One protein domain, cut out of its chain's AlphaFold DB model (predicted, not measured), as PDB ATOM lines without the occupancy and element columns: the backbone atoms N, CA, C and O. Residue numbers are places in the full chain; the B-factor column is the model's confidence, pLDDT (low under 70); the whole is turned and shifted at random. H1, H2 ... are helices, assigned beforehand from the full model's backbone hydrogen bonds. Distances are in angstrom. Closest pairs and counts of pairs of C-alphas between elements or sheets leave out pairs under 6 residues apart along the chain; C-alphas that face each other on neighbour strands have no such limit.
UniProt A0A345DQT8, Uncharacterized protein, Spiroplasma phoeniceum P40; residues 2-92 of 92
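This is residues 2 to 92 of the 92 residues of an uncharacterized protein of Spiroplasma phoeniceum P40 (UniProt A0A345DQT8). With little regular structure, the model is a chain wound in stacked turns, the coil of residues 31 to 78, with H1 and H2 at one end of it and H3 at the other. Residues 87 to 92 trail away from that second end. The printed part has 91 residues with three named helices, H1, H2 and H3 in chain order, and no named strand; the class is all helix, with 21 residues in named elements. It is compact, with a radius of gyration of the C-alphas of 12.7 A, and spans 35 by 30 by 22 A.

H1, residues 4 to 12, begins at C-alpha 4 (15.868, 2.777, 1.039) and is 11.8 A long. H2, residues 18 to 25, is 10.8 A long. H3, residues 79 to 82, ends at C-alpha 82 (31.475, 11.123, -10.086).

H1 and H2 only just touch, with 3 pairs of C-alphas within 8 A, the closest being Gln 5 and Glu 18 at 6.8 A. Their lines are about perpendicular, at 83 degrees. H3 is apart from both. Every O i to N i+4 pair is within hydrogen-bond range in H1, and 3 of 4 in H2; H3 is too short for such a pair.

The C-alphas of Asp 13 and Glu 92, the two farthest apart, are 39.3 A apart. The printed part has no cut. The link from H2 to H3 is long, with 53 residues. Confidence is under 70 in residues 86 to 92.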
ATOM      1  N   LYS A   2      19.288  -0.810  -5.025       85.62
ATOM      2  CA  LYS A   2      19.027  -0.921  -3.590       85.62
ATOM      3  C   LYS A   2      17.847  -0.040  -3.218       85.62
ATOM      4  O   LYS A   2      17.761   1.102  -3.657       85.62
ATOM      5  N   THR A   3      16.985  -0.568  -2.365       84.00
ATOM      6  CA  THR A   3      15.883   0.188  -1.773       84.00
ATOM      7  C   THR A   3      16.387   1.078  -0.635       84.00
ATOM      8  O   THR A   3      17.467   0.852  -0.079       84.00
ATOM      9  N   LEU A   4      15.573   2.042  -0.194       80.56
ATOM     10  CA  LEU A   4      15.868   2.777   1.039       80.56
ATOM     11  C   LEU A   4      15.996   1.836   2.253       80.56
ATOM     12  O   LEU A   4      16.788   2.094   3.156       80.56
ATOM     13  N   GLN A   5      15.270   0.715   2.269       85.38
ATOM     14  CA  GLN A   5      15.396  -0.292   3.323       85.38
ATOM     15  C   GLN A   5      16.801  -0.904   3.349       85.38
ATOM     16  O   GLN A   5      17.382  -1.060   4.426       85.38
ATOM     17  N   ASP A   6      17.357  -1.213   2.176       87.19
ATOM     18  CA  ASP A   6      18.724  -1.717   2.042       87.19
ATOM     19  C   ASP A   6      19.742  -0.667   2.506       87.19
ATOM     20  O   ASP A   6      20.675  -1.000   3.234       87.19
ATOM     21  N   LEU A   7      19.525   0.608   2.166       84.69
ATOM     22  CA  LEU A   7      20.372   1.723   2.607       84.69
ATOM     23  C   LEU A   7      20.357   1.912   4.127       84.69
ATOM     24  O   LEU A   7      21.416   1.996   4.747       84.69
ATOM     25  N   ILE A   8      19.172   1.950   4.744       85.19
ATOM     26  CA  ILE A   8      19.035   2.081   6.202       85.19
ATOM     27  C   ILE A   8      19.751   0.923   6.889       85.19
ATOM     28  O   ILE A   8      20.513   1.140   7.833       85.19
ATOM     29  N   LYS A   9      19.557  -0.295   6.385       86.94
ATOM     30  CA  LYS A   9      20.225  -1.482   6.905       86.94
ATOM     31  C   LYS A   9      21.743  -1.381   6.776       86.94
ATOM     32  O   LYS A   9      22.433  -1.632   7.754       86.94
ATOM     33  N   ASP A  10      22.267  -0.978   5.625       83.19
ATOM     34  CA  ASP A  10      23.715  -0.892   5.400       83.19
ATOM     35  C   ASP A  10      24.399   0.214   6.219       83.19
ATOM     36  O   ASP A  10      25.588   0.101   6.528       83.19
ATOM     37  N   LEU A  11      23.672   1.281   6.564       80.38
ATOM     38  CA  LEU A  11      24.195   2.419   7.325       80.38
ATOM     39  C   LEU A  11      24.030   2.271   8.841       80.38
ATOM     40  O   LEU A  11      24.836   2.811   9.599       80.38
ATOM     41  N   THR A  12      22.973   1.594   9.292       83.62
ATOM     42  CA  THR A  12      22.573   1.580  10.712       83.62
ATOM     43  C   THR A  12      22.444   0.182  11.311       83.62
ATOM     44  O   THR A  12      22.201   0.067  12.511       83.62
ATOM     45  N   ASP A  13      22.569  -0.871  10.499       85.88
ATOM     46  CA  ASP A  13      22.219  -2.259  10.830       85.88
ATOM     47  C   ASP A  13      20.738  -2.458  11.235       85.88
ATOM     48  O   ASP A  13      20.350  -3.527  11.716       85.88
ATOM     49  N   ILE A  14      19.871  -1.458  11.014       86.19
ATOM     50  CA  ILE A  14      18.440  -1.519  11.338       86.19
ATOM     51  C   ILE A  14      17.646  -2.042  10.141       86.19
ATOM     52  O   ILE A  14      17.753  -1.539   9.026       86.19
ATOM     53  N   ILE A  15      16.775  -3.019  10.392       85.62
ATOM     54  CA  ILE A  15      15.768  -3.470   9.427       85.62
ATOM     55  C   ILE A  15      14.441  -2.799   9.783       85.62
ATOM     56  O   ILE A  15      13.931  -2.972  10.890       85.62
ATOM     57  N   VAL A  16      13.877  -2.047   8.842       82.12
ATOM     58  CA  VAL A  16      12.553  -1.416   8.962       82.12
ATOM     59  C   VAL A  16      11.530  -2.130   8.076       82.12
ATOM     60  O   VAL A  16      11.902  -2.835   7.141       82.12
ATOM     61  N   GLU A  17      10.241  -1.981   8.378       83.38
ATOM     62  CA  GLU A  17       9.155  -2.511   7.540       83.38
ATOM     63  C   GLU A  17       8.966  -1.628   6.299       83.38
ATOM     64  O   GLU A  17       8.872  -0.410   6.426       83.38
ATOM     65  N   GLU A  18       8.858  -2.241   5.120       77.62
ATOM     66  CA  GLU A  18       8.762  -1.552   3.821       77.62
ATOM     67  C   GLU A  18       7.627  -0.515   3.773       77.62
ATOM     68  O   GLU A  18       7.831   0.617   3.347       77.62
ATOM     69  N   GLN A  19       6.451  -0.852   4.311       73.88
ATOM     70  CA  GLN A  19       5.301   0.060   4.337       73.88
ATOM     71  C   GLN A  19       5.580   1.349   5.128       73.88
ATOM     72  O   GLN A  19       5.131   2.416   4.731       73.88
ATOM     73  N   LYS A  20       6.393   1.285   6.194       76.12
ATOM     74  CA  LYS A  20       6.754   2.478   6.981       76.12
ATOM     75  C   LYS A  20       7.678   3.428   6.224       76.12
ATOM     76  O   LYS A  20       7.694   4.616   6.530       76.12
ATOM     77  N   ILE A  21       8.470   2.907   5.287       76.44
ATOM     78  CA  ILE A  21       9.312   3.721   4.408       76.44
ATOM     79  C   ILE A  21       8.455   4.392   3.339       76.44
ATOM     80  O   ILE A  21       8.617   5.585   3.096       76.44
ATOM     81  N   ASN A  22       7.562   3.631   2.704       74.38
ATOM     82  CA  ASN A  22       6.755   4.139   1.597       74.38
ATOM     83  C   ASN A  22       5.891   5.321   2.047       74.38
ATOM     84  O   ASN A  22       5.931   6.360   1.399       74.38
ATOM     85  N   ASP A  23       5.244   5.229   3.213       76.31
ATOM     86  CA  ASP A  23       4.462   6.337   3.785       76.31
ATOM     87  C   ASP A  23       5.288   7.634   3.951       76.31
ATOM     88  O   ASP A  23       4.764   8.742   3.805       76.31
ATOM     89  N   TYR A  24       6.586   7.508   4.260       70.88
ATOM     90  CA  TYR A  24       7.507   8.641   4.406       70.88
ATOM     91  C   TYR A  24       7.901   9.233   3.043       70.88
ATOM     92  O   TYR A  24       7.851  10.449   2.866       70.88
ATOM     93  N   LEU A  25       8.243   8.379   2.072       70.12
ATOM     94  CA  LEU A  25       8.700   8.795   0.739       70.12
ATOM     95  C   LEU A  25       7.572   9.209  -0.217       70.12
ATOM     96  O   LEU A  25       7.832   9.889  -1.204       70.12
ATOM     97  N   GLU A  26       6.321   8.836   0.057       73.38
ATOM     98  CA  GLU A  26       5.163   9.268  -0.738       73.38
ATOM     99  C   GLU A  26       4.954  10.789  -0.710       73.38
ATOM    100  O   GLU A  26       4.308  11.338  -1.602       73.38
ATOM    101  N   ASN A  27       5.486  11.470   0.309       71.75
ATOM    102  CA  ASN A  27       5.181  12.873   0.570       71.75
ATOM    103  C   ASN A  27       6.412  13.782   0.614       71.75
ATOM    104  O   ASN A  27       6.252  14.987   0.434       71.75
ATOM    105  N   GLU A  28       7.614  13.247   0.835       79.81
ATOM    106  CA  GLU A  28       8.826  14.052   0.999       79.81
ATOM    107  C   GLU A  28      10.051  13.370   0.361       79.81
ATOM    108  O   GLU A  28      10.185  12.143   0.431       79.81
ATOM    109  N   PRO A  29      10.969  14.145  -0.250       82.44
ATOM    110  CA  PRO A  29      12.252  13.622  -0.703       82.44
ATOM    111  C   PRO A  29      13.078  13.106   0.482       82.44
ATOM    112  O   PRO A  29      12.948  13.578   1.612       82.44
ATOM    113  N   LEU A  30      13.981  12.161   0.215       87.44
ATOM    114  CA  LEU A  30      14.910  11.672   1.228       87.44
ATOM    115  C   LEU A  30      15.863  12.798   1.662       87.44
ATOM    116  O   LEU A  30      16.767  13.169   0.912       87.44
ATOM    117  N   ASP A  31      15.672  13.319   2.871       90.38
ATOM    118  CA  ASP A  31      16.530  14.350   3.457       90.38
ATOM    119  C   ASP A  31      17.779  13.727   4.092       90.38
ATOM    120  O   ASP A  31      17.708  12.975   5.068       90.38
ATOM    121  N   LEU A  32      18.938  14.049   3.522       91.12
ATOM    122  CA  LEU A  32      20.245  13.676   4.045       91.12
ATOM    123  C   LEU A  32      21.118  14.914   4.294       91.12
ATOM    124  O   LEU A  32      22.329  14.752   4.455       91.12
ATOM    125  N   GLU A  33      20.561  16.130   4.348       94.88
ATOM    126  CA  GLU A  33      21.332  17.379   4.383       94.88
ATOM    127  C   GLU A  33      22.436  17.350   5.464       94.88
ATOM    128  O   GLU A  33      22.214  17.026   6.631       94.88
ATOM    129  N   TYR A  34      23.670  17.679   5.069       94.00
ATOM    130  CA  TYR A  34      24.878  17.672   5.915       94.00
ATOM    131  C   TYR A  34      25.257  16.335   6.577       94.00
ATOM    132  O   TYR A  34      26.130  16.325   7.452       94.00
ATOM    133  N   THR A  35      24.683  15.209   6.157       93.75
ATOM    134  CA  THR A  35      25.055  13.889   6.687       93.75
ATOM    135  C   THR A  35      26.482  13.501   6.281       93.75
ATOM    136  O   THR A  35      26.956  13.820   5.183       93.75
ATOM    137  N   ASP A  36      27.191  12.793   7.166       94.75
ATOM    138  CA  ASP A  36      28.469  12.160   6.835       94.75
ATOM    139  C   ASP A  36      28.237  10.725   6.352       94.75
ATOM    140  O   ASP A  36      27.971   9.826   7.144       94.75
ATOM    141  N   LEU A  37      28.334  10.531   5.038       93.56
ATOM    142  CA  LEU A  37      28.255   9.234   4.366       93.56
ATOM    143  C   LEU A  37      29.628   8.824   3.814       93.56
ATOM    144  O   LEU A  37      29.726   8.097   2.822       93.56
ATOM    145  N   SER A  38      30.716   9.312   4.420       94.38
ATOM    146  CA  SER A  38      32.053   8.919   3.990       94.38
ATOM    147  C   SER A  38      32.249   7.409   4.126       94.38
ATOM    148  O   SER A  38      31.870   6.794   5.120       94.38
ATOM    149  N   CYS A  39      32.824   6.802   3.086       92.75
ATOM    150  CA  CYS A  39      33.016   5.351   2.981       92.75
ATOM    151  C   CYS A  39      31.725   4.501   3.039       92.75
ATOM    152  O   CYS A  39      31.813   3.288   3.242       92.75
ATOM    153  N   ALA A  40      30.541   5.097   2.853       92.88
ATOM    154  CA  ALA A  40      29.278   4.364   2.811       92.88
ATOM    155  C   ALA A  40      29.198   3.400   1.612       92.88
ATOM    156  O   ALA A  40      29.780   3.641   0.553       92.88
ATOM    157  N   LYS A  41      28.440   2.309   1.772       91.94
ATOM    158  CA  LYS A  41      28.198   1.308   0.721       91.94
ATOM    159  C   LYS A  41      26.935   1.653  -0.069       91.94
ATOM    160  O   LYS A  41      25.879   1.067   0.162       91.94
ATOM    161  N   LEU A  42      27.053   2.587  -1.003       91.12
ATOM    162  CA  LEU A  42      25.934   3.112  -1.793       91.12
ATOM    163  C   LEU A  42      25.875   2.525  -3.211       91.12
ATOM    164  O   LEU A  42      25.155   3.045  -4.056       91.12
ATOM    165  N   LYS A  43      26.591   1.424  -3.471       91.50
ATOM    166  CA  LYS A  43      26.493   0.700  -4.736       91.50
ATOM    167  C   LYS A  43      25.036   0.357  -5.058       91.50
ATOM    168  O   LYS A  43      24.328  -0.138  -4.175       91.50
ATOM    169  N   ASP A  44      24.622   0.609  -6.299       91.44
ATOM    170  CA  ASP A  44      23.257   0.433  -6.808       91.44
ATOM    171  C   ASP A  44      22.180   1.268  -6.078       91.44
ATOM    172  O   ASP A  44      20.994   0.960  -6.211       91.44
ATOM    173  N   ALA A  45      22.536   2.264  -5.258       90.31
ATOM    174  CA  ALA A  45      21.572   3.024  -4.457       90.31
ATOM    175  C   ALA A  45      20.582   3.823  -5.307       90.31
ATOM    176  O   ALA A  45      20.992   4.570  -6.191       90.31
ATOM    177  N   ASP A  46      19.293   3.719  -4.975       88.50
ATOM    178  CA  ASP A  46      18.285   4.670  -5.431       88.50
ATOM    179  C   ASP A  46      18.300   5.909  -4.523       88.50
ATOM    180  O   ASP A  46      17.877   5.855  -3.365       88.50
ATOM    181  N   LEU A  47      18.838   7.014  -5.035       88.19
ATOM    182  CA  LEU A  47      18.847   8.322  -4.380       88.19
ATOM    183  C   LEU A  47      18.173   9.375  -5.278       88.19
ATOM    184  O   LEU A  47      18.486  10.567  -5.183       88.19
ATOM    185  N   HIS A  48      17.241   8.945  -6.139       86.81
ATOM    186  CA  HIS A  48      16.451   9.855  -6.961       86.81
ATOM    187  C   HIS A  48      15.782  10.916  -6.086       86.81
ATOM    188  O   HIS A  48      15.188  10.603  -5.052       86.81
ATOM    189  N   TRP A  49      15.861  12.180  -6.508       87.94
ATOM    190  CA  TRP A  49      15.253  13.326  -5.813       87.94
ATOM    191  C   TRP A  49      15.734  13.582  -4.370       87.94
ATOM    192  O   TRP A  49      15.186  14.462  -3.706       87.94
ATOM    193  N   ALA A  50      16.749  12.870  -3.867       90.50
ATOM    194  CA  ALA A  50      17.237  13.050  -2.500       90.50
ATOM    195  C   ALA A  50      17.842  14.450  -2.276       90.50
ATOM    196  O   ALA A  50      18.526  14.997  -3.152       90.50
ATOM    197  N   ASP A  51      17.661  15.021  -1.078       93.69
ATOM    198  CA  ASP A  51      18.404  16.217  -0.681       93.69
ATOM    199  C   ASP A  51      19.771  15.827  -0.110       93.69
ATOM    200  O   ASP A  51      19.906  15.413   1.041       93.69
ATOM    201  N   LEU A  52      20.807  15.957  -0.943       93.69
ATOM    202  CA  LEU A  52      22.197  15.643  -0.607       93.69
ATOM    203  C   LEU A  52      23.026  16.902  -0.325       93.69
ATOM    204  O   LEU A  52      24.266  16.875  -0.369       93.69
ATOM    205  N   LYS A  53      22.377  18.035  -0.044       96.12
ATOM    206  CA  LYS A  53      23.079  19.299   0.152       96.12
ATOM    207  C   LYS A  53      24.061  19.204   1.318       96.12
ATOM    208  O   LYS A  53      23.749  18.783   2.425       96.12
ATOM    209  N   GLY A  54      25.308  19.581   1.049       97.00
ATOM    210  CA  GLY A  54      26.391  19.544   2.032       97.00
ATOM    211  C   GLY A  54      26.838  18.148   2.492       97.00
ATOM    212  O   GLY A  54      27.738  18.081   3.335       97.00
ATOM    213  N   VAL A  55      26.272  17.058   1.956       96.94
ATOM    214  CA  VAL A  55      26.623  15.681   2.343       96.94
ATOM    215  C   VAL A  55      28.090  15.388   2.054       96.94
ATOM    216  O   VAL A  55      28.660  15.834   1.054       96.94
ATOM    217  N   ASN A  56      28.729  14.613   2.929       97.19
ATOM    218  CA  ASN A  56      30.064  14.084   2.682       97.19
ATOM    219  C   ASN A  56      29.995  12.677   2.082       97.19
ATOM    220  O   ASN A  56      29.760  11.725   2.809       97.19
ATOM    221  N   LEU A  57      30.255  12.543   0.779       95.06
ATOM    222  CA  LEU A  57      30.304  11.257   0.070       95.06
ATOM    223  C   LEU A  57      31.736  10.755  -0.146       95.06
ATOM    224  O   LEU A  57      31.944   9.796  -0.881       95.06
ATOM    225  N   ARG A  58      32.766  11.381   0.435       95.81
ATOM    226  CA  ARG A  58      34.162  10.999   0.157       95.81
ATOM    227  C   ARG A  58      34.433   9.535   0.498       95.81
ATOM    228  O   ARG A  58      34.237   9.111   1.631       95.81
ATOM    229  N   GLY A  59      34.927   8.788  -0.485       93.94
ATOM    230  CA  GLY A  59      35.247   7.367  -0.341       93.94
ATOM    231  C   GLY A  59      34.036   6.431  -0.319       93.94
ATOM    232  O   GLY A  59      34.245   5.227  -0.233       93.94
ATOM    233  N   ALA A  60      32.803   6.948  -0.393       93.94
ATOM    234  CA  ALA A  60      31.620   6.123  -0.605       93.94
ATOM    235  C   ALA A  60      31.717   5.357  -1.933       93.94
ATOM    236  O   ALA A  60      32.209   5.890  -2.933       93.94
ATOM    237  N   ASP A  61      31.237   4.121  -1.919       92.75
ATOM    238  CA  ASP A  61      31.055   3.308  -3.116       92.75
ATOM    239  C   ASP A  61      29.759   3.749  -3.800       92.75
ATOM    240  O   ASP A  61      28.689   3.529  -3.238       92.75
ATOM    241  N   LEU A  62      29.866   4.433  -4.942       91.62
ATOM    242  CA  LEU A  62      28.738   4.977  -5.711       91.62
ATOM    243  C   LEU A  62      28.568   4.262  -7.058       91.62
ATOM    244  O   LEU A  62      27.883   4.780  -7.937       91.62
ATOM    245  N   GLU A  63      29.208   3.101  -7.236       91.75
ATOM    246  CA  GLU A  63      29.065   2.299  -8.450       91.75
ATOM    247  C   GLU A  63      27.582   2.024  -8.717       91.75
ATOM    248  O   GLU A  63      26.863   1.532  -7.846       91.75
ATOM    249  N   ASP A  64      27.119   2.384  -9.907       90.38
ATOM    250  CA  ASP A  64      25.735   2.207 -10.350       90.38
ATOM    251  C   ASP A  64      24.659   2.937  -9.503       90.38
ATOM    252  O   ASP A  64      23.467   2.637  -9.616       90.38
ATOM    253  N   ALA A  65      25.043   3.890  -8.644       90.94
ATOM    254  CA  ALA A  65      24.095   4.687  -7.864       90.94
ATOM    255  C   ALA A  65      23.371   5.722  -8.739       90.94
ATOM    256  O   ALA A  65      23.984   6.370  -9.595       90.94
ATOM    257  N   ASP A  66      22.080   5.923  -8.473       89.06
ATOM    258  CA  ASP A  66      21.247   6.884  -9.189       89.06
ATOM    259  C   ASP A  66      21.043   8.166  -8.376       89.06
ATOM    260  O   ASP A  66      20.489   8.142  -7.278       89.06
ATOM    261  N   LEU A  67      21.520   9.286  -8.924       88.25
ATOM    262  CA  LEU A  67      21.415  10.626  -8.339       88.25
ATOM    263  C   LEU A  67      20.532  11.555  -9.185       88.25
ATOM    264  O   LEU A  67      20.635  12.779  -9.053       88.25
ATOM    265  N   TYR A  68      19.697  11.016 -10.077       87.56
ATOM    266  CA  TYR A  68      18.840  11.823 -10.937       87.56
ATOM    267  C   TYR A  68      17.944  12.758 -10.107       87.56
ATOM    268  O   TYR A  68      17.289  12.359  -9.141       87.56
ATOM    269  N   ASN A  69      17.959  14.047 -10.464       88.88
ATOM    270  CA  ASN A  69      17.302  15.146  -9.743       88.88
ATOM    271  C   ASN A  69      17.664  15.315  -8.250       88.88
ATOM    272  O   ASN A  69      17.000  16.079  -7.548       88.88
ATOM    273  N   ALA A  70      18.726  14.677  -7.748       90.44
ATOM    274  CA  ALA A  70      19.191  14.902  -6.382       90.44
ATOM    275  C   ALA A  70      19.794  16.311  -6.208       90.44
ATOM    276  O   ALA A  70      20.497  16.839  -7.076       90.44
ATOM    277  N   ASN A  71      19.584  16.929  -5.044       92.88
ATOM    278  CA  ASN A  71      20.195  18.220  -4.722       92.88
ATOM    279  C   ASN A  71      21.660  18.027  -4.291       92.88
ATOM    280  O   ASN A  71      21.959  17.788  -3.126       92.88
ATOM    281  N   LEU A  72      22.598  18.186  -5.228       91.25
ATOM    282  CA  LEU A  72      24.040  18.000  -4.987       91.25
ATOM    283  C   LEU A  72      24.765  19.263  -4.484       91.25
ATOM    284  O   LEU A  72      26.001  19.337  -4.496       91.25
ATOM    285  N   LYS A  73      24.035  20.304  -4.059       94.69
ATOM    286  CA  LYS A  73      24.639  21.590  -3.688       94.69
ATOM    287  C   LYS A  73      25.622  21.433  -2.527       94.69
ATOM    288  O   LYS A  73      25.248  21.153  -1.393       94.69
ATOM    289  N   GLY A  74      26.899  21.704  -2.785       94.62
ATOM    290  CA  GLY A  74      27.941  21.641  -1.755       94.62
ATOM    291  C   GLY A  74      28.286  20.221  -1.294       94.62
ATOM    292  O   GLY A  74      28.963  20.082  -0.273       94.62
ATOM    293  N   VAL A  75      27.855  19.189  -2.028       95.69
ATOM    294  CA  VAL A  75      28.230  17.802  -1.747       95.69
ATOM    295  C   VAL A  75      29.751  17.644  -1.843       95.69
ATOM    296  O   VAL A  75      30.411  18.204  -2.725       95.69
ATOM    297  N   LYS A  76      30.346  16.889  -0.919       96.69
ATOM    298  CA  LYS A  76      31.776  16.562  -0.951       96.69
ATOM    299  C   LYS A  76      31.940  15.204  -1.620       96.69
ATOM    300  O   LYS A  76      31.843  14.173  -0.963       96.69
ATOM    301  N   ILE A  77      32.240  15.221  -2.911       93.81
ATOM    302  CA  ILE A  77      32.502  14.039  -3.740       93.81
ATOM    303  C   ILE A  77      33.832  14.217  -4.486       93.81
ATOM    304  O   ILE A  77      34.296  15.345  -4.682       93.81
ATOM    305  N   THR A  78      34.504  13.124  -4.847       92.88
ATOM    306  CA  THR A  78      35.721  13.177  -5.677       92.88
ATOM    307  C   THR A  78      35.386  13.014  -7.158       92.88
ATOM    308  O   THR A  78      34.364  12.431  -7.504       92.88
ATOM    309  N   LYS A  79      36.269  13.480  -8.054       87.31
ATOM    310  CA  LYS A  79      36.082  13.303  -9.504       87.31
ATOM    311  C   LYS A  79      35.923  11.825  -9.888       87.31
ATOM    312  O   LYS A  79      35.008  11.487 -10.618       87.31
ATOM    313  N   GLN A  80      36.766  10.960  -9.327       87.88
ATOM    314  CA  GLN A  80      36.719   9.517  -9.574       87.88
ATOM    315  C   GLN A  80      35.377   8.890  -9.173       87.88
ATOM    316  O   GLN A  80      34.932   7.955  -9.819       87.88
ATOM    317  N   GLN A  81      34.752   9.382  -8.102       89.44
ATOM    318  CA  GLN A  81      33.441   8.903  -7.660       89.44
ATOM    319  C   GLN A  81      32.301   9.424  -8.534       89.44
ATOM    320  O   GLN A  81      31.309   8.731  -8.700       89.44
ATOM    321  N   LEU A  82      32.442  10.620  -9.111       84.38
ATOM    322  CA  LEU A  82      31.475  11.123 -10.086       84.38
ATOM    323  C   LEU A  82      31.442  10.231 -11.337       84.38
ATOM    324  O   LEU A  82      30.371   9.965 -11.864       84.38
ATOM    325  N   ASP A  83      32.602   9.716 -11.752       85.75
ATOM    326  CA  ASP A  83      32.732   8.799 -12.892       85.75
ATOM    327  C   ASP A  83      32.103   7.404 -12.635       85.75
ATOM    328  O   ASP A  83      31.995   6.613 -13.567       85.75
ATOM    329  N   GLN A  84      31.719   7.077 -11.390       84.88
ATOM    330  CA  GLN A  84      31.064   5.805 -11.024       84.88
ATOM    331  C   GLN A  84      29.540   5.835 -11.194       84.88
ATOM    332  O   GLN A  84      28.906   4.781 -11.153       84.88
ATOM    333  N   LEU A  85      28.961   7.028 -11.350       80.12
ATOM    334  CA  LEU A  85      27.520   7.226 -11.424       80.12
ATOM    335  C   LEU A  85      26.998   6.867 -12.815       80.12
ATOM    336  O   LEU A  85      27.586   7.254 -13.826       80.12
ATOM    337  N   THR A  86      25.874   6.158 -12.862       69.62
ATOM    338  CA  THR A  86      25.340   5.573 -14.099       69.62
ATOM    339  C   THR A  86      24.738   6.620 -15.023       69.62
ATOM    340  O   THR A  86      24.940   6.560 -16.234       69.62
ATOM    341  N   VAL A  87      23.980   7.571 -14.468       63.19
ATOM    342  CA  VAL A  87      23.214   8.558 -15.235       63.19
ATOM    343  C   VAL A  87      23.051   9.827 -14.396       63.19
ATOM    344  O   VAL A  87      22.200   9.925 -13.524       63.19
ATOM    345  N   ILE A  88      23.884  10.826 -14.666       63.69
ATOM    346  CA  ILE A  88      23.624  12.226 -14.300       63.69
ATOM    347  C   ILE A  88      23.152  12.939 -15.569       63.69
ATOM    348  O   ILE A  88      23.793  13.871 -16.050       63.69
ATOM    349  N   GLU A  89      22.075  12.451 -16.187       55.72
ATOM    350  CA  GLU A  89      21.399  13.219 -17.232       55.72
ATOM    351  C   GLU A  89      20.660  14.361 -16.535       55.72
ATOM    352  O   GLU A  89      19.592  14.189 -15.959       55.72
ATOM    353  N   GLY A  90      21.292  15.532 -16.504       50.94
ATOM    354  CA  GLY A  90      20.548  16.771 -16.372       50.94
ATOM    355  C   GLY A  90      19.879  17.010 -17.713       50.94
ATOM    356  O   GLY A  90      20.587  17.215 -18.698       50.94
ATOM    357  N   ASP A  91      18.552  16.929 -17.761       48.91
ATOM    358  CA  ASP A  91      17.799  17.407 -18.916       48.91
ATOM    359  C   ASP A  91      18.250  18.850 -19.237       48.91
ATOM    360  O   ASP A  91      18.309  19.699 -18.339       48.91
ATOM    361  N   GLU A  92      18.649  19.085 -20.495       41.56
ATOM    362  CA  GLU A  92      18.972  20.413 -21.049       41.56
ATOM    363  C   GLU A  92      17.817  21.418 -20.893       41.56
ATOM    364  O   GLU A  92      16.640  21.036 -21.097       41.56
TER     365      GLU A  92